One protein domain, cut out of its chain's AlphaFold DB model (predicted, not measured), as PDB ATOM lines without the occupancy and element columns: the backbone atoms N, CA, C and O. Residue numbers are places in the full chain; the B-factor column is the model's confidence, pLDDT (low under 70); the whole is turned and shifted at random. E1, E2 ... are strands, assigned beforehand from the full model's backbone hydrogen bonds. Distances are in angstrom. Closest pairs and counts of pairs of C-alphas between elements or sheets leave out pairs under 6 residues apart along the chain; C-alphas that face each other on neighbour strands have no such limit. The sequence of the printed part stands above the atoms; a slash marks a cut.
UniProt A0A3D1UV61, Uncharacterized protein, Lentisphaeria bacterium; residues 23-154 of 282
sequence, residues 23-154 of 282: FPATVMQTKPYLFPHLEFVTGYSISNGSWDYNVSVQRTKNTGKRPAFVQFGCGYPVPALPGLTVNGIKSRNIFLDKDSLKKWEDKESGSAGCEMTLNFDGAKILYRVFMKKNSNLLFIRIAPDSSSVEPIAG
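What this domain is: This is residues 23 to 154 of the 282 residues of an uncharacterized protein of Lentisphaeria bacterium (UniProt A0A3D1UV61). A wedge-shaped sandwich of two strongly twisted four-stranded sheets: E1 to E4 make one layer and E6 to E9 the other, close together near Thr 26, Ile 46 and Gly 113 and spread apart toward Thr 60 and Phe 120. E5 and the stretch of residues 87 to 101 lie toward the wide end, and that stretch leads across to E6. The printed part has 132 residues with nine named strands, E1 to E9 in chain order, and no named helix; the sheet orders are E1 E2 E3 E4 and E6 E7 E8 E9, both antiparallel. The class is all strand, though under half of the residues, 63 of 132, are in named elements. The whole is compact, with a radius of gyration of the C-alphas of 14.9 A and spans of 41 by 37 by 22 A.

Where its parts are: Find C-alpha 26 at (11.597, -27.069, 14.617), where E1, residues 26 to 29, begins. E2 takes residues 38 to 47, 24.7 A long, and bends by 70 degrees at residue 41; E3, residues 52 to 60, spans 25.0 A. Next come E4, residues 69 to 73, E5, residues 83 to 86, and E6, residues 102 to 106. E7, residues 111 to 120, runs 27.1 A from C-alpha 111 at (13.484, -19.174, 15.387), and E8, residues 123 to 131, runs 26.3 A. E9, residues 138 to 144, spans 20.5 A and ends at C-alpha 144, (29.727, -12.881, 25.802).

How they stand to each other: Each sheet is a meander, each strand the antiparallel neighbour of the one before. Look for N 28 and O 45 of the hairpin E1 and E2 at 3.0 A, N 44 and O 55 of E2 and E3 at 2.8 A, and N 56 and O 71 of E3 and E4 at 2.9 A. In the second sheet, N 104 and O 113 of E6 and E7 are 2.9 A apart, N 116 and O 127 of E7 and E8 2.9 A, and N 128 and O 141 of E8 and E9 2.8 A. The sheets form a sandwich, two sheets face to face, with strands at 33 degrees. The closest C-alphas of E1 and E7 are Thr 26 and Ala 112, 5.7 A; those of E2 and E7 are Ile 46 and Gly 113, 5.8 A. E4 and E9 are apart. E5 pairs with no named strand; its residues 85 to 86 pair antiparallel with residues 89 to 90, and the closest C-alphas of E5 and E7 are Val 86 and Phe 120, 6.4 A.

The domain as a whole: The C-alphas of Thr 63 and Glu 108, the two farthest apart, are 44.5 A from each other. The printed part has no cut, and E5 to E6, 15 residues, is the long link. Mean pLDDT of the printed part is 78.8; it is under 70 at residues 23, 31 to 41, 59 to 81 and 98.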
ATOM      1  N   PHE A  23       7.804 -22.052   6.433       63.31
ATOM      2  CA  PHE A  23       8.777 -23.051   6.866       63.31
ATOM      3  C   PHE A  23       9.116 -22.798   8.341       63.31
ATOM      4  O   PHE A  23      10.015 -21.994   8.629       63.31
ATOM      5  N   PRO A  24       8.378 -23.406   9.291       74.81
ATOM      6  CA  PRO A  24       8.637 -23.220  10.712       74.81
ATOM      7  C   PRO A  24       9.951 -23.897  11.098       74.81
ATOM      8  O   PRO A  24      10.188 -25.042  10.718       74.81
ATOM      9  N   ALA A  25      10.787 -23.226  11.889       74.88
ATOM     10  CA  ALA A  25      11.941 -23.874  12.495       74.88
ATOM     11  C   ALA A  25      11.470 -24.794  13.635       74.88
ATOM     12  O   ALA A  25      10.703 -24.394  14.507       74.88
ATOM     13  N   THR A  26      11.935 -26.037  13.635       79.81
ATOM     14  CA  THR A  26      11.597 -27.069  14.617       79.81
ATOM     15  C   THR A  26      12.864 -27.729  15.132       79.81
ATOM     16  O   THR A  26      13.866 -27.831  14.423       79.81
ATOM     17  N   VAL A  27      12.827 -28.179  16.386       79.25
ATOM     18  CA  VAL A  27      13.969 -28.831  17.033       79.25
ATOM     19  C   VAL A  27      13.506 -30.092  17.725       79.25
ATOM     20  O   VAL A  27      12.638 -30.050  18.606       79.25
ATOM     21  N   MET A  28      14.132 -31.203  17.354       81.50
ATOM     22  CA  MET A  28      13.886 -32.524  17.919       81.50
ATOM     23  C   MET A  28      15.186 -33.099  18.461       81.50
ATOM     24  O   MET A  28      16.226 -32.997  17.816       81.50
ATOM     25  N   GLN A  29      15.140 -33.718  19.637       78.81
ATOM     26  CA  GLN A  29      16.297 -34.432  20.170       78.81
ATOM     27  C   GLN A  29      16.561 -35.686  19.328       78.81
ATOM     28  O   GLN A  29      15.629 -36.413  18.981       78.81
ATOM     29  N   THR A  30      17.822 -35.950  18.993       72.81
ATOM     30  CA  THR A  30      18.214 -37.086  18.152       72.81
ATOM     31  C   THR A  30      19.347 -37.898  18.769       72.81
ATOM     32  O   THR A  30      20.126 -37.419  19.593       72.81
ATOM     33  N   LYS A  31      19.448 -39.161  18.338       66.50
ATOM     34  CA  LYS A  31      20.645 -39.992  18.502       66.50
ATOM     35  C   LYS A  31      21.373 -40.033  17.149       66.50
ATOM     36  O   LYS A  31      20.982 -40.823  16.292       66.50
ATOM     37  N   PRO A  32      22.362 -39.161  16.896       61.06
ATOM     38  CA  PRO A  32      23.118 -39.152  15.656       61.06
ATOM     39  C   PRO A  32      24.028 -40.381  15.559       61.06
ATOM     40  O   PRO A  32      24.254 -41.110  16.527       61.06
ATOM     41  N   TYR A  33      24.561 -40.600  14.358       56.47
ATOM     42  CA  TYR A  33      25.462 -41.707  14.064       56.47
ATOM     43  C   TYR A  33      26.711 -41.673  14.959       56.47
ATOM     44  O   TYR A  33      27.464 -40.699  14.967       56.47
ATOM     45  N   LEU A  34      26.938 -42.763  15.690       58.62
ATOM     46  CA  LEU A  34      28.060 -42.941  16.606       58.62
ATOM     47  C   LEU A  34      29.272 -43.514  15.874       58.62
ATOM     48  O   LEU A  34      29.260 -44.653  15.405       58.62
ATOM     49  N   PHE A  35      30.367 -42.761  15.849       62.19
ATOM     50  CA  PHE A  35      31.655 -43.338  15.490       62.19
ATOM     51  C   PHE A  35      32.151 -44.284  16.595       62.19
ATOM     52  O   PHE A  35      32.041 -43.944  17.771       62.19
ATOM     53  N   PRO A  36      32.787 -45.425  16.264       64.50
ATOM     54  CA  PRO A  36      33.207 -46.414  17.263       64.50
ATOM     55  C   PRO A  36      34.129 -45.880  18.369       64.50
ATOM     56  O   PRO A  36      34.128 -46.420  19.473       64.50
ATOM     57  N   HIS A  37      34.899 -44.825  18.085       66.88
ATOM     58  CA  HIS A  37      35.847 -44.191  19.006       66.88
ATOM     59  C   HIS A  37      35.258 -42.991  19.770       66.88
ATOM     60  O   HIS A  37      35.963 -42.370  20.569       66.88
ATOM     61  N   LEU A  38      33.987 -42.659  19.536       68.00
ATOM     62  CA  LEU A  38      33.293 -41.550  20.179       68.00
ATOM     63  C   LEU A  38      32.209 -42.073  21.126       68.00
ATOM     64  O   LEU A  38      31.525 -43.059  20.862       68.00
ATOM     65  N   GLU A  39      32.108 -41.418  22.266       66.12
ATOM     66  CA  GLU A  39      30.997 -41.450  23.196       66.12
ATOM     67  C   GLU A  39      30.067 -40.290  22.831       66.12
ATOM     68  O   GLU A  39      30.487 -39.137  22.724       66.12
ATOM     69  N   PHE A  40      28.803 -40.599  22.568       69.56
ATOM     70  CA  PHE A  40      27.810 -39.579  22.270       69.56
ATOM     71  C   PHE A  40      27.168 -39.089  23.557       69.56
ATOM     72  O   PHE A  40      26.852 -39.878  24.444       69.56
ATOM     73  N   VAL A  41      26.958 -37.782  23.609       68.81
ATOM     74  CA  VAL A  41      26.464 -37.099  24.788       68.81
ATOM     75  C   VAL A  41      25.012 -36.675  24.571       68.81
ATOM     76  O   VAL A  41      24.103 -37.214  25.195       68.81
ATOM     77  N   THR A  42      24.791 -35.736  23.652       76.88
ATOM     78  CA  THR A  42      23.467 -35.204  23.322       76.88
ATOM     79  C   THR A  42      23.482 -34.568  21.934       76.88
ATOM     80  O   THR A  42      24.539 -34.219  21.400       76.88
ATOM     81  N   GLY A  43      22.314 -34.444  21.315       80.44
ATOM     82  CA  GLY A  43      22.193 -33.980  19.945       80.44
ATOM     83  C   GLY A  43      20.758 -33.678  19.560       80.44
ATOM     84  O   GLY A  43      19.806 -34.211  20.129       80.44
ATOM     85  N   TYR A  44      20.632 -32.780  18.596       84.00
ATOM     86  CA  TYR A  44      19.380 -32.234  18.117       84.00
ATOM     87  C   TYR A  44      19.392 -32.172  16.594       84.00
ATOM     88  O   TYR A  44      20.408 -31.851  15.984       84.00
ATOM     89  N   SER A  45      18.249 -32.445  15.978       84.75
ATOM     90  CA  SER A  45      17.969 -32.063  14.601       84.75
ATOM     91  C   SER A  45      17.191 -30.756  14.615       84.75
ATOM     92  O   SER A  45      16.168 -30.657  15.290       84.75
ATOM     93  N   ILE A  46      17.677 -29.775  13.865       85.94
ATOM     94  CA  ILE A  46      17.054 -28.483  13.607       85.94
ATOM     95  C   ILE A  46      16.550 -28.525  12.167       85.94
ATOM     96  O   ILE A  46      17.328 -28.791  11.252       85.94
ATOM     97  N   SER A  47      15.253 -28.319  11.966       82.69
ATOM     98  CA  SER A  47      14.597 -28.510  10.675       82.69
ATOM     99  C   SER A  47      13.640 -27.379  10.354       82.69
ATOM    100  O   SER A  47      12.963 -26.890  11.251       82.69
ATOM    101  N   ASN A  48      13.516 -27.027   9.075       77.06
ATOM    102  CA  ASN A  48      12.426 -26.186   8.577       77.06
ATOM    103  C   ASN A  48      11.408 -26.960   7.705       77.06
ATOM    104  O   ASN A  48      10.688 -26.369   6.904       77.06
ATOM    105  N   GLY A  49      11.394 -28.296   7.796       73.06
ATOM    106  CA  GLY A  49      10.597 -29.207   6.963       73.06
ATOM    107  C   GLY A  49      11.242 -29.526   5.609       73.06
ATOM    108  O   GLY A  49      11.237 -30.677   5.168       73.06
ATOM    109  N   SER A  50      11.874 -28.538   4.972       70.19
ATOM    110  CA  SER A  50      12.617 -28.742   3.722       70.19
ATOM    111  C   SER A  50      14.051 -29.192   3.998       70.19
ATOM    112  O   SER A  50      14.510 -30.194   3.437       70.19
ATOM    113  N   TRP A  51      14.737 -28.511   4.915       76.75
ATOM    114  CA  TRP A  51      16.127 -28.752   5.293       76.75
ATOM    115  C   TRP A  51      16.271 -29.152   6.748       76.75
ATOM    116  O   TRP A  51      15.556 -28.652   7.607       76.75
ATOM    117  N   ASP A  52      17.240 -30.038   6.981       76.94
ATOM    118  CA  ASP A  52      17.516 -30.649   8.273       76.94
ATOM    119  C   ASP A  52      19.015 -30.560   8.563       76.94
ATOM    120  O   ASP A  52      19.850 -31.033   7.781       76.94
ATOM    121  N   TYR A  53      19.352 -29.986   9.711       79.44
ATOM    122  CA  TYR A  53      20.700 -29.911  10.247       79.44
ATOM    123  C   TYR A  53      20.753 -30.667  11.566       79.44
ATOM    124  O   TYR A  53      19.896 -30.507  12.421       79.44
ATOM    125  N   ASN A  54      21.782 -31.475  11.761       78.44
ATOM    126  CA  ASN A  54      22.059 -32.137  13.025       78.44
ATOM    127  C   ASN A  54      23.147 -31.370  13.775       78.44
ATOM    128  O   ASN A  54      24.190 -31.025  13.225       78.44
ATOM    129  N   VAL A  55      22.918 -31.146  15.057       78.88
ATOM    130  CA  VAL A  55      23.875 -30.583  16.001       78.88
ATOM    131  C   VAL A  55      24.118 -31.625  17.073       78.88
ATOM    132  O   VAL A  55      23.173 -32.210  17.592       78.88
ATOM    133  N   SER A  56      25.375 -31.889  17.410       76.25
ATOM    134  CA  SER A  56      25.704 -32.900  18.412       76.25
ATOM    135  C   SER A  56      26.906 -32.516  19.250       76.25
ATOM    136  O   SER A  56      27.899 -32.021  18.727       76.25
ATOM    137  N   VAL A  57      26.849 -32.820  20.541       74.94
ATOM    138  CA  VAL A  57      28.024 -32.846  21.411       74.94
ATOM    139  C   VAL A  57      28.542 -34.277  21.444       74.94
ATOM    140  O   VAL A  57      27.797 -35.219  21.725       74.94
ATOM    141  N   GLN A  58      29.821 -34.449  21.123       73.31
ATOM    142  CA  GLN A  58      30.473 -35.751  21.088       73.31
ATOM    143  C   GLN A  58      31.722 -35.721  21.963       73.31
ATOM    144  O   GLN A  58      32.422 -34.722  22.078       73.31
ATOM    145  N   ARG A  59      32.031 -36.837  22.601       69.38
ATOM    146  CA  ARG A  59      33.228 -37.004  23.412       69.38
ATOM    147  C   ARG A  59      34.047 -38.136  22.828       69.38
ATOM    148  O   ARG A  59      33.497 -39.115  22.351       69.38
ATOM    149  N   THR A  60      35.369 -38.050  22.826       67.31
ATOM    150  CA  THR A  60      36.174 -39.247  22.541       67.31
ATOM    151  C   THR A  60      36.021 -40.239  23.684       67.31
ATOM    152  O   THR A  60      36.147 -39.841  24.843       67.31
ATOM    153  N   LYS A  61      35.803 -41.524  23.368       68.00
ATOM    154  CA  LYS A  61      35.820 -42.585  24.385       68.00
ATOM    155  C   LYS A  61      37.121 -42.506  25.179       68.00
ATOM    156  O   LYS A  61      38.169 -42.168  24.632       68.00
ATOM    157  N   ASN A  62      37.020 -42.777  26.473       55.66
ATOM    158  CA  ASN A  62      38.022 -42.458  27.481       55.66
ATOM    159  C   ASN A  62      39.425 -43.015  27.138       55.66
ATOM    160  O   ASN A  62      39.727 -44.174  27.399       55.66
ATOM    161  N   THR A  63      40.299 -42.175  26.571       53.03
ATOM    162  CA  THR A  63      41.748 -42.435  26.445       53.03
ATOM    163  C   THR A  63      42.572 -41.541  27.380       53.03
ATOM    164  O   THR A  63      43.772 -41.369  27.168       53.03
ATOM    165  N   GLY A  64      41.928 -40.886  28.356       51.12
ATOM    166  CA  GLY A  64      42.577 -40.036  29.362       51.12
ATOM    167  C   GLY A  64      43.249 -38.758  28.839       51.12
ATOM    168  O   GLY A  64      43.983 -38.127  29.588       51.12
ATOM    169  N   LYS A  65      43.056 -38.375  27.565       51.66
ATOM    170  CA  LYS A  65      43.854 -37.300  26.933       51.66
ATOM    171  C   LYS A  65      43.089 -36.273  26.096       51.66
ATOM    172  O   LYS A  65      43.710 -35.317  25.643       51.66
ATOM    173  N   ARG A  66      41.791 -36.452  25.818       55.59
ATOM    174  CA  ARG A  66      41.050 -35.550  24.914       55.59
ATOM    175  C   ARG A  66      39.684 -35.158  25.490       55.59
ATOM    176  O   ARG A  66      38.944 -36.053  25.902       55.59
ATOM    177  N   PRO A  67      39.363 -33.853  25.545       58.94
ATOM    178  CA  PRO A  67      38.069 -33.379  26.021       58.94
ATOM    179  C   PRO A  67      36.965 -33.624  24.981       58.94
ATOM    180  O   PRO A  67      37.227 -34.029  23.843       58.94
ATOM    181  N   ALA A  68      35.714 -33.410  25.391       60.50
ATOM    182  CA  ALA A  68      34.573 -33.426  24.483       60.50
ATOM    183  C   ALA A  68      34.692 -32.319  23.421       60.50
ATOM    184  O   ALA A  68      35.232 -31.250  23.690       60.50
ATOM    185  N   PHE A  69      34.188 -32.568  22.213       59.72
ATOM    186  CA  PHE A  69      34.100 -31.586  21.136       59.72
ATOM    187  C   PHE A  69      32.687 -31.581  20.537       59.72
ATOM    188  O   PHE A  69      32.047 -32.617  20.367       59.72
ATOM    189  N   VAL A  70      32.176 -30.406  20.186       59.06
ATOM    190  CA  VAL A  70      30.897 -30.297  19.471       59.06
ATOM    191  C   VAL A  70      31.128 -30.556  17.980       59.06
ATOM    192  O   VAL A  70      32.100 -30.093  17.377       59.06
ATOM    193  N   GLN A  71      30.247 -31.341  17.376       61.38
ATOM    194  CA  GLN A  71      30.212 -31.584  15.943       61.38
ATOM    195  C   GLN A  71      28.887 -31.077  15.374       61.38
ATOM    196  O   GLN A  71      27.807 -31.481  15.817       61.38
ATOM    197  N   PHE A  72      28.986 -30.245  14.339       59.03
ATOM    198  CA  PHE A  72      27.849 -29.853  13.514       59.03
ATOM    199  C   PHE A  72      27.758 -30.773  12.301       59.03
ATOM    200  O   PHE A  72      28.750 -31.336  11.844       59.03
ATOM    201  N   GLY A  73      26.540 -31.012  11.836       55.38
ATOM    202  CA  GLY A  73      26.220 -32.150  10.992       55.38
ATOM    203  C   GLY A  73      25.161 -31.843   9.931       55.38
ATOM    204  O   GLY A  73      23.988 -31.885  10.243       55.38
ATOM    205  N   CYS A  74      25.499 -31.665   8.657       50.00
ATOM    206  CA  CYS A  74      24.565 -31.777   7.530       50.00
ATOM    207  C   CYS A  74      24.943 -32.968   6.633       50.00
ATOM    208  O   CYS A  74      25.403 -32.791   5.514       50.00
ATOM    209  N   GLY A  75      24.776 -34.197   7.136       46.91
ATOM    210  CA  GLY A  75      25.068 -35.418   6.370       46.91
ATOM    211  C   GLY A  75      26.564 -35.654   6.074       46.91
ATOM    212  O   GLY A  75      27.333 -34.767   5.744       46.91
ATOM    213  N   TYR A  76      27.015 -36.894   6.214       35.94
ATOM    214  CA  TYR A  76      28.433 -37.280   6.201       35.94
ATOM    215  C   TYR A  76      29.252 -36.824   4.955       35.94
ATOM    216  O   TYR A  76      28.772 -37.012   3.833       35.94
ATOM    217  N   PRO A  77      30.538 -36.401   5.079       42.06
ATOM    218  CA  PRO A  77      31.251 -35.901   6.255       42.06
ATOM    219  C   PRO A  77      31.225 -34.361   6.313       42.06
ATOM    220  O   PRO A  77      31.618 -33.670   5.373       42.06
ATOM    221  N   VAL A  78      30.776 -33.859   7.458       44.91
ATOM    222  CA  VAL A  78      30.428 -32.462   7.756       44.91
ATOM    223  C   VAL A  78      31.589 -31.779   8.478       44.91
ATOM    224  O   VAL A  78      32.344 -32.476   9.167       44.91
ATOM    225  N   PRO A  79      31.753 -30.447   8.376       47.31
ATOM    226  CA  PRO A  79      32.603 -29.711   9.296       47.31
ATOM    227  C   PRO A  79      32.329 -30.010  10.778       47.31
ATOM    228  O   PRO A  79      31.190 -30.040  11.231       47.31
ATOM    229  N   ALA A  80      33.406 -30.214  11.540       49.66
ATOM    230  CA  ALA A  80      33.438 -30.108  12.995       49.66
ATOM    231  C   ALA A  80      32.960 -28.711  13.438       49.66
ATOM    232  O   ALA A  80      32.697 -27.863  12.585       49.66
ATOM    233  N   LEU A  81      32.853 -28.454  14.752       51.91
ATOM    234  CA  LEU A  81      32.724 -27.090  15.289       51.91
ATOM    235  C   LEU A  81      33.395 -26.060  14.389       51.91
ATOM    236  O   LEU A  81      34.600 -26.220  14.159       51.91
ATOM    237  N   PRO A  82      32.704 -24.987  13.949       70.06
ATOM    238  CA  PRO A  82      33.423 -23.773  13.693       70.06
ATOM    239  C   PRO A  82      34.288 -23.503  14.919       70.06
ATOM    240  O   PRO A  82      33.791 -23.392  16.043       70.06
ATOM    241  N   GLY A  83      35.595 -23.582  14.708       79.69
ATOM    242  CA  GLY A  83      36.584 -23.484  15.749       79.69
ATOM    243  C   GLY A  83      36.474 -22.112  16.374       79.69
ATOM    244  O   GLY A  83      36.708 -21.112  15.707       79.69
ATOM    245  N   LEU A  84      36.126 -22.081  17.653       90.12
ATOM    246  CA  LEU A  84      36.240 -20.879  18.460       90.12
ATOM    247  C   LEU A  84      37.566 -20.909  19.219       90.12
ATOM    248  O   LEU A  84      37.903 -21.943  19.803       90.12
ATOM    249  N   THR A  85      38.293 -19.799  19.223       93.69
ATOM    250  CA  THR A  85      39.405 -19.533  20.142       93.69
ATOM    251  C   THR A  85      39.040 -18.296  20.948       93.69
ATOM    252  O   THR A  85      38.730 -17.274  20.350       93.69
ATOM    253  N   VAL A  86      39.087 -18.370  22.276       94.56
ATOM    254  CA  VAL A  86      38.843 -17.227  23.172       94.56
ATOM    255  C   VAL A  86      40.041 -17.092  24.092       94.56
ATOM    256  O   VAL A  86      40.455 -18.082  24.688       94.56
ATOM    257  N   ASN A  87      40.635 -15.900  24.165       95.38
ATOM    258  CA  ASN A  87      41.838 -15.634  24.966       95.38
ATOM    259  C   ASN A  87      42.965 -16.670  24.727       95.38
ATOM    260  O   ASN A  87      43.668 -17.082  25.643       95.38
ATOM    261  N   GLY A  88      43.111 -17.153  23.486       94.12
ATOM    262  CA  GLY A  88      44.090 -18.185  23.105       94.12
ATOM    263  C   GLY A  88      43.676 -19.637  23.403       94.12
ATOM    264  O   GLY A  88      44.324 -20.573  22.923       94.12
ATOM    265  N   ILE A  89      42.571 -19.862  24.116       92.06
ATOM    266  CA  ILE A  89      42.043 -21.191  24.436       92.06
ATOM    267  C   ILE A  89      41.115 -21.652  23.311       92.06
ATOM    268  O   ILE A  89      40.104 -21.028  23.003       92.06
ATOM    269  N   LYS A  90      41.448 -22.783  22.686       88.62
ATOM    270  CA  LYS A  90      40.647 -23.368  21.600       88.62
ATOM    271  C   LYS A  90      39.461 -24.152  22.159       88.62
ATOM    272  O   LYS A  90      39.617 -24.920  23.098       88.62
ATOM    273  N   SER A  91      38.317 -24.078  21.493       85.69
ATOM    274  CA  SER A  91      37.076 -24.818  21.803       85.69
ATOM    275  C   SER A  91      37.245 -26.340  21.828       85.69
ATOM    276  O   SER A  91      36.492 -27.043  22.485       85.69
ATOM    277  N   ARG A  92      38.267 -26.876  21.160       79.25
ATOM    278  CA  ARG A  92      38.631 -28.300  21.256       79.25
ATOM    279  C   ARG A  92      39.380 -28.674  22.544       79.25
ATOM    280  O   ARG A  92      39.715 -29.840  22.710       79.25
ATOM    281  N   ASN A  93      39.745 -27.694  23.372       81.81
ATOM    282  CA  ASN A  93      40.502 -27.869  24.613       81.81
ATOM    283  C   ASN A  93      39.639 -27.629  25.864       81.81
ATOM    284  O   ASN A  93      40.116 -27.887  26.965       81.81
ATOM    285  N   ILE A  94      38.405 -27.140  25.719       81.25
ATOM    286  CA  ILE A  94      37.502 -26.901  26.852       81.25
ATOM    287  C   ILE A  94      36.716 -28.166  27.191       81.25
ATOM    288  O   ILE A  94      36.487 -29.023  26.336       81.25
ATOM    289  N   PHE A  95      36.294 -28.286  28.446       77.69
ATOM    290  CA  PHE A  95      35.422 -29.371  28.876       77.69
ATOM    291  C   PHE A  95      33.955 -29.002  28.643       77.69
ATOM    292  O   PHE A  95      33.543 -27.875  28.915       77.69
ATOM    293  N   LEU A  96      33.167 -29.966  28.167       76.56
ATOM    294  CA  LEU A  96      31.721 -29.829  28.019       76.56
ATOM    295  C   LEU A  96      31.035 -30.877  28.877       76.56
ATOM    296  O   LEU A  96      31.380 -32.060  28.813       76.56
ATOM    297  N   ASP A  97      30.057 -30.429  29.656       70.69
ATOM    298  CA  ASP A  97      29.179 -31.321  30.401       70.69
ATOM    299  C   ASP A  97      28.134 -31.946  29.474       70.69
ATOM    300  O   ASP A  97      27.779 -31.394  28.425       70.69
ATOM    301  N   LYS A  98      27.619 -33.107  29.869       66.75
ATOM    302  CA  LYS A  98      26.676 -33.866  29.070       66.75
ATOM    303  C   LYS A  98      25.347 -33.162  28.828       66.75
ATOM    304  O   LYS A  98      24.745 -33.310  27.769       66.75
ATOM    305  N   ASP A  99      24.969 -32.324  29.779       73.50
ATOM    306  CA  ASP A  99      23.714 -31.586  29.773       73.50
ATOM    307  C   ASP A  99      23.922 -30.122  29.325       73.50
ATOM    308  O   ASP A  99      23.051 -29.270  29.509       73.50
ATOM    309  N   SER A 100      25.089 -29.810  28.735       79.50
ATOM    310  CA  SER A 100      25.443 -28.444  28.319       79.50
ATOM    311  C   SER A 100      24.649 -27.941  27.114       79.50
ATOM    312  O   SER A 100      24.401 -26.740  27.027       79.50
ATOM    313  N   LEU A 101      24.238 -28.829  26.202       85.81
ATOM    314  CA  LEU A 101      23.448 -28.458  25.030       85.81
ATOM    315  C   LEU A 101      21.959 -28.590  25.324       85.81
ATOM    316  O   LEU A 101      21.458 -29.685  25.578       85.81
ATOM    317  N   LYS A 102      21.257 -27.468  25.224       90.00
ATOM    318  CA  LYS A 102      19.831 -27.357  25.506       90.00
ATOM    319  C   LYS A 102      19.090 -26.919  24.260       90.00
ATOM    320  O   LYS A 102      19.630 -26.220  23.408       90.00
ATOM    321  N   LYS A 103      17.832 -27.327  24.158       91.88
ATOM    322  CA  LYS A 103      16.923 -26.810  23.140       91.88
ATOM    323  C   LYS A 103      16.613 -25.335  23.426       91.88
ATOM    324  O   LYS A 103      16.412 -24.967  24.579       91.88
ATOM    325  N   TRP A 104      16.548 -24.530  22.372       90.88
ATOM    326  CA  TRP A 104      16.222 -23.107  22.411       90.88
ATOM    327  C   TRP A 104      15.155 -22.795  21.360       90.88
ATOM    328  O   TRP A 104      15.239 -23.264  20.225       90.88
ATOM    329  N   GLU A 105      14.150 -22.009  21.731       90.50
ATOM    330  CA  GLU A 105      13.103 -21.530  20.829       90.50
ATOM    331  C   GLU A 105      12.808 -20.065  21.145       90.50
ATOM    332  O   GLU A 105      12.631 -19.697  22.306       90.50
ATOM    333  N   ASP A 106      12.721 -19.247  20.105       89.06
ATOM    334  CA  ASP A 106      12.224 -17.882  20.162       89.06
ATOM    335  C   ASP A 106      10.891 -17.825  19.413       89.06
ATOM    336  O   ASP A 106      10.828 -17.895  18.182       89.06
ATOM    337  N   LYS A 107       9.809 -17.722  20.188       84.88
ATOM    338  CA  LYS A 107       8.441 -17.729  19.667       84.88
ATOM    339  C   LYS A 107       8.101 -16.465  18.882       84.88
ATOM    340  O   LYS A 107       7.250 -16.541  18.004       84.88
ATOM    341  N   GLU A 108       8.739 -15.336  19.183       85.56
ATOM    342  CA  GLU A 108       8.447 -14.061  18.522       85.56
ATOM    343  C   GLU A 108       9.026 -14.043  17.109       85.56
ATOM    344  O   GLU A 108       8.327 -13.722  16.149       85.56
ATOM    345  N   SER A 109      10.288 -14.460  16.956       85.00
ATOM    346  CA  SER A 109      10.917 -14.560  15.632       85.00
ATOM    347  C   SER A 109      10.588 -15.861  14.888       85.00
ATOM    348  O   SER A 109      10.892 -15.992  13.700       85.00
ATOM    349  N   GLY A 110       9.989 -16.841  15.572       85.81
ATOM    350  CA  GLY A 110       9.785 -18.193  15.049       85.81
ATOM    351  C   GLY A 110      11.100 -18.941  14.806       85.81
ATOM    352  O   GLY A 110      11.144 -19.851  13.975       85.81
ATOM    353  N   SER A 111      12.177 -18.528  15.477       91.38
ATOM    354  CA  SER A 111      13.484 -19.174  15.387       91.38
ATOM    355  C   SER A 111      13.562 -20.339  16.362       91.38
ATOM    356  O   SER A 111      13.087 -20.261  17.492       91.38
ATOM    357  N   ALA A 112      14.209 -21.421  15.948       91.88
ATOM    358  CA  ALA A 112      14.380 -22.584  16.804       91.88
ATOM    359  C   ALA A 112      15.748 -23.220  16.583       91.88
ATOM    360  O   ALA A 112      16.262 -23.283  15.463       91.88
ATOM    361  N   GLY A 113      16.348 -23.690  17.669       92.50
ATOM    362  CA  GLY A 113      17.649 -24.323  17.641       92.50
ATOM    363  C   GLY A 113      18.070 -24.939  18.967       92.50
ATOM    364  O   GLY A 113      17.272 -25.456  19.750       92.50
ATOM    365  N   CYS A 114      19.367 -24.890  19.214       90.88
ATOM    366  CA  CYS A 114      19.972 -25.350  20.445       90.88
ATOM    367  C   CYS A 114      21.058 -24.373  20.900       90.88
ATOM    368  O   CYS A 114      21.693 -23.704  20.082       90.88
ATOM    369  N   GLU A 115      21.285 -24.310  22.202       92.38
ATOM    370  CA  GLU A 115      22.247 -23.412  22.821       92.38
ATOM    371  C   GLU A 115      23.098 -24.117  23.876       92.38
ATOM    372  O   GLU A 115      22.690 -25.120  24.462       92.38
ATOM    373  N   MET A 116      24.291 -23.581  24.109       90.38
ATOM    374  CA  MET A 116      25.186 -23.989  25.187       90.38
ATOM    375  C   MET A 116      26.056 -22.811  25.622       90.38
ATOM    376  O   MET A 116      26.350 -21.927  24.817       90.38
ATOM    377  N   THR A 117      26.531 -22.833  26.864       92.12
ATOM    378  CA  THR A 117      27.567 -21.905  27.334       92.12
ATOM    379  C   THR A 117      28.919 -22.611  27.306       92.12
ATOM    380  O   THR A 117      29.116 -23.638  27.955       92.12
ATOM    381  N   LEU A 118      29.857 -22.059  26.543       90.50
ATOM    382  CA  LEU A 118      31.231 -22.532  26.420       90.50
ATOM    383  C   LEU A 118      32.111 -21.785  27.426       90.50
ATOM    384  O   LEU A 118      32.122 -20.557  27.420       90.50
ATOM    385  N   ASN A 119      32.851 -22.506  28.269       91.69
ATOM    386  CA  ASN A 119      33.716 -21.908  29.289       91.69
ATOM    387  C   ASN A 119      35.198 -22.007  28.895       91.69
ATOM    388  O   ASN A 119      35.761 -23.102  28.875       91.69
ATOM    389  N   PHE A 120      35.823 -20.865  28.616       92.38
ATOM    390  CA  PHE A 120      37.242 -20.726  28.290       92.38
ATOM    391  C   PHE A 120      37.987 -20.169  29.501       92.38
ATOM    392  O   PHE A 120      38.411 -19.019  29.501       92.38
ATOM    393  N   ASP A 121      38.089 -20.997  30.541       92.56
ATOM    394  CA  ASP A 121      38.775 -20.655  31.793       92.56
ATOM    395  C   ASP A 121      38.225 -19.383  32.465       92.56
ATOM    396  O   ASP A 121      38.946 -18.449  32.779       92.56
ATOM    397  N   GLY A 122      36.901 -19.310  32.624       93.12
ATOM    398  CA  GLY A 122      36.206 -18.177  33.239       93.12
ATOM    399  C   GLY A 122      35.656 -17.157  32.240       93.12
ATOM    400  O   GLY A 122      34.671 -16.484  32.560       93.12
ATOM    401  N   ALA A 123      36.196 -17.098  31.017       95.25
ATOM    402  CA  ALA A 123      35.628 -16.323  29.915       95.25
ATOM    403  C   ALA A 123      34.560 -17.168  29.208       95.25
ATOM    404  O   ALA A 123      34.867 -18.165  28.549       95.25
ATOM    405  N   LYS A 124      33.285 -16.814  29.374       94.81
ATOM    406  CA  LYS A 124      32.170 -17.639  28.909       94.81
ATOM    407  C   LYS A 124      31.519 -17.049  27.661       94.81
ATOM    408  O   LYS A 124      31.273 -15.850  27.571       94.81
ATOM    409  N   ILE A 125      31.207 -17.920  26.708       94.31
ATOM    410  CA  ILE A 125      30.520 -17.574  25.461       94.31
ATOM    411  C   ILE A 125      29.208 -18.341  25.388       94.31
ATOM    412  O   ILE A 125      29.210 -19.574  25.393       94.31
ATOM    413  N   LEU A 126      28.098 -17.623  25.252       94.25
ATOM    414  CA  LEU A 126      26.837 -18.212  24.832       94.25
ATOM    415  C   LEU A 126      26.934 -18.545  23.342       94.25
ATOM    416  O   LEU A 126      27.192 -17.665  22.523       94.25
ATOM    417  N   TYR A 127      26.727 -19.810  22.997       92.31
ATOM    418  CA  TYR A 127      26.807 -20.328  21.639       92.31
ATOM    419  C   TYR A 127      25.451 -20.900  21.233       92.31
ATOM    420  O   TYR A 127      24.985 -21.885  21.807       92.31
ATOM    421  N   ARG A 128      24.823 -20.299  20.223       92.31
ATOM    422  CA  ARG A 128      23.524 -20.713  19.684       92.31
ATOM    423  C   ARG A 128      23.667 -21.196  18.257       92.31
ATOM    424  O   ARG A 128      24.319 -20.544  17.447       92.31
ATOM    425  N   VAL A 129      22.992 -22.294  17.941       90.38
ATOM    426  CA  VAL A 129      22.814 -22.779  16.571       90.38
ATOM    427  C   VAL A 129      21.339 -22.914  16.298       90.38
ATOM    428  O   VAL A 129      20.649 -23.584  17.059       90.38
ATOM    429  N   PHE A 130      20.846 -22.284  15.240       91.94
ATOM    430  CA  PHE A 130      19.412 -22.188  15.008       91.94
ATOM    431  C   PHE A 130      19.061 -21.957  13.544       91.94
ATOM    432  O   PHE A 130      19.898 -21.561  12.737       91.94
ATOM    433  N   MET A 131      17.796 -22.182  13.212       90.69
ATOM    434  CA  MET A 131      17.197 -21.727  11.963       90.69
ATOM    435  C   MET A 131      16.185 -20.624  12.266       90.69
ATOM    436  O   MET A 131      15.483 -20.682  13.276       90.69
ATOM    437  N   LYS A 132      16.114 -19.628  11.380       90.62
ATOM    438  CA  LYS A 132      15.033 -18.635  11.364       90.62
ATOM    439  C   LYS A 132      13.840 -19.193  10.583       90.62
ATOM    440  O   LYS A 132      14.025 -19.998   9.666       90.62
ATOM    441  N   LYS A 133      12.631 -18.711  10.887       85.94
ATOM    442  CA  LYS A 133      11.440 -18.964  10.063       85.94
ATOM    443  C   LYS A 133      11.712 -18.551   8.610       85.94
ATOM    444  O   LYS A 133      12.304 -17.501   8.369       85.94
ATOM    445  N   ASN A 134      11.277 -19.367   7.648       84.81
ATOM    446  CA  ASN A 134      11.420 -19.100   6.207       84.81
ATOM    447  C   ASN A 134      12.870 -18.910   5.714       84.81
ATOM    448  O   ASN A 134      13.084 -18.331   4.654       84.81
ATOM    449  N   SER A 135      13.872 -19.403   6.447       88.06
ATOM    450  CA  SER A 135      15.270 -19.387   6.006       88.06
ATOM    451  C   SER A 135      15.785 -20.801   5.781       88.06
ATOM    452  O   SER A 135      15.462 -21.723   6.530       88.06
ATOM    453  N   ASN A 136      16.626 -20.967   4.763       87.00
ATOM    454  CA  ASN A 136      17.355 -22.205   4.511       87.00
ATOM    455  C   ASN A 136      18.692 -22.272   5.259       87.00
ATOM    456  O   ASN A 136      19.331 -23.328   5.287       87.00
ATOM    457  N   LEU A 137      19.128 -21.156   5.838       88.81
ATOM    458  CA  LEU A 137      20.425 -21.043   6.482       88.81
ATOM    459  C   LEU A 137      20.401 -21.665   7.883       88.81
ATOM    460  O   LEU A 137      19.435 -21.503   8.632       88.81
ATOM    461  N   LEU A 138      21.498 -22.328   8.251       89.38
ATOM    462  CA  LEU A 138      21.803 -22.609   9.647       89.38
ATOM    463  C   LEU A 138      22.632 -21.453  10.198       89.38
ATOM    464  O   LEU A 138      23.735 -21.181   9.721       89.38
ATOM    465  N   PHE A 139      22.086 -20.780  11.199       92.62
ATOM    466  CA  PHE A 139      22.720 -19.666  11.879       92.62
ATOM    467  C   PHE A 139      23.510 -20.162  13.077       92.62
ATOM    468  O   PHE A 139      23.096 -21.075  13.792       92.62
ATOM    469  N   ILE A 140      24.637 -19.510  13.305       92.69
ATOM    470  CA  ILE A 140      25.458 -19.623  14.493       92.69
ATOM    471  C   ILE A 140      25.582 -18.226  15.060       92.69
ATOM    472  O   ILE A 140      25.968 -17.294  14.360       92.69
ATOM    473  N   ARG A 141      25.260 -18.088  16.334       94.81
ATOM    474  CA  ARG A 141      25.362 -16.831  17.052       94.81
ATOM    475  C   ARG A 141      26.185 -17.042  18.300       94.81
ATOM    476  O   ARG A 141      25.944 -17.991  19.044       94.81
ATOM    477  N   ILE A 142      27.131 -16.143  18.516       95.06
ATOM    478  CA  ILE A 142      27.937 -16.114  19.727       95.06
ATOM    479  C   ILE A 142      27.838 -14.756  20.400       95.06
ATOM    480  O   ILE A 142      27.797 -13.724  19.732       95.06
ATOM    481  N   ALA A 143      27.814 -14.768  21.725       96.00
ATOM    482  CA  ALA A 143      27.818 -13.568  22.547       96.00
ATOM    483  C   ALA A 143      28.594 -13.832  23.846       96.00
ATOM    484  O   ALA A 143      28.574 -14.968  24.338       96.00
ATOM    485  N   PRO A 144      29.258 -12.817  24.424       95.69
ATOM    486  CA  PRO A 144      29.727 -12.881  25.802       95.69
ATOM    487  C   PRO A 144      28.594 -13.285  26.750       95.69
ATOM    488  O   PRO A 144      27.505 -12.714  26.708       95.69
ATOM    489  N   ASP A 145      28.841 -14.267  27.611       94.81
ATOM    490  CA  ASP A 145      27.885 -14.669  28.641       94.81
ATOM    491  C   ASP A 145      28.049 -13.765  29.872       94.81
ATOM    492  O   ASP A 145      29.169 -13.525  30.335       94.81
ATOM    493  N   SER A 146      26.939 -13.270  30.424       92.56
ATOM    494  CA  SER A 146      26.951 -12.343  31.564       92.56
ATOM    495  C   SER A 146      27.495 -12.960  32.855       92.56
ATOM    496  O   SER A 146      27.825 -12.231  33.782       92.56
ATOM    497  N   SER A 147      27.585 -14.291  32.933       93.88
ATOM    498  CA  SER A 147      28.194 -15.017  34.053       93.88
ATOM    499  C   SER A 147      29.703 -15.244  33.886       93.88
ATOM    500  O   SER A 147      30.286 -16.036  34.639       93.88
ATOM    501  N   SER A 148      30.333 -14.621  32.883       93.44
ATOM    502  CA  SER A 148      31.791 -14.618  32.726       93.44
ATOM    503  C   SER A 148      32.453 -13.966  33.933       93.44
ATOM    504  O   SER A 148      32.027 -12.907  34.386       93.44
ATOM    505  N   VAL A 149      33.503 -14.605  34.441       95.44
ATOM    506  CA  VAL A 149      34.334 -14.069  35.530       95.44
ATOM    507  C   VAL A 149      35.651 -13.496  35.010       95.44
ATOM    508  O   VAL A 149      36.233 -12.642  35.666       95.44
ATOM    509  N   GLU A 150      36.070 -13.906  33.809       94.44
ATOM    510  CA  GLU A 150      37.221 -13.347  33.099       94.44
ATOM    511  C   GLU A 150      36.765 -12.503  31.898       94.44
ATOM    512  O   GLU A 150      35.777 -12.848  31.236       94.44
ATOM    513  N   PRO A 151      37.481 -11.413  31.569       92.38
ATOM    514  CA  PRO A 151      37.183 -10.603  30.396       92.38
ATOM    515  C   PRO A 151      37.521 -11.341  29.094       92.38
ATOM    516  O   PRO A 151      38.466 -12.128  29.014       92.38
ATOM    517  N   ILE A 152      36.788 -11.032  28.024       93.12
ATOM    518  CA  ILE A 152      37.099 -11.513  26.671       93.12
ATOM    519  C   ILE A 152      38.022 -10.489  26.003       93.12
ATOM    520  O   ILE A 152      37.587  -9.410  25.614       93.12
ATOM    521  N   ALA A 153      39.304 -10.824  25.887       90.81
ATOM    522  CA  ALA A 153      40.330  -9.964  25.296       90.81
ATOM    523  C   ALA A 153      40.552 -10.240  23.802       90.81
ATOM    524  O   ALA A 153      41.016  -9.369  23.070       90.81
ATOM    525  N   GLY A 154      40.228 -11.447  23.332       92.25
ATOM    526  CA  GLY A 154      40.356 -11.803  21.924       92.25
ATOM    527  C   GLY A 154      39.528 -13.022  21.560       92.25
ATOM    528  O   GLY A 154      39.413 -13.966  22.347       92.25
TER     529      GLY A 154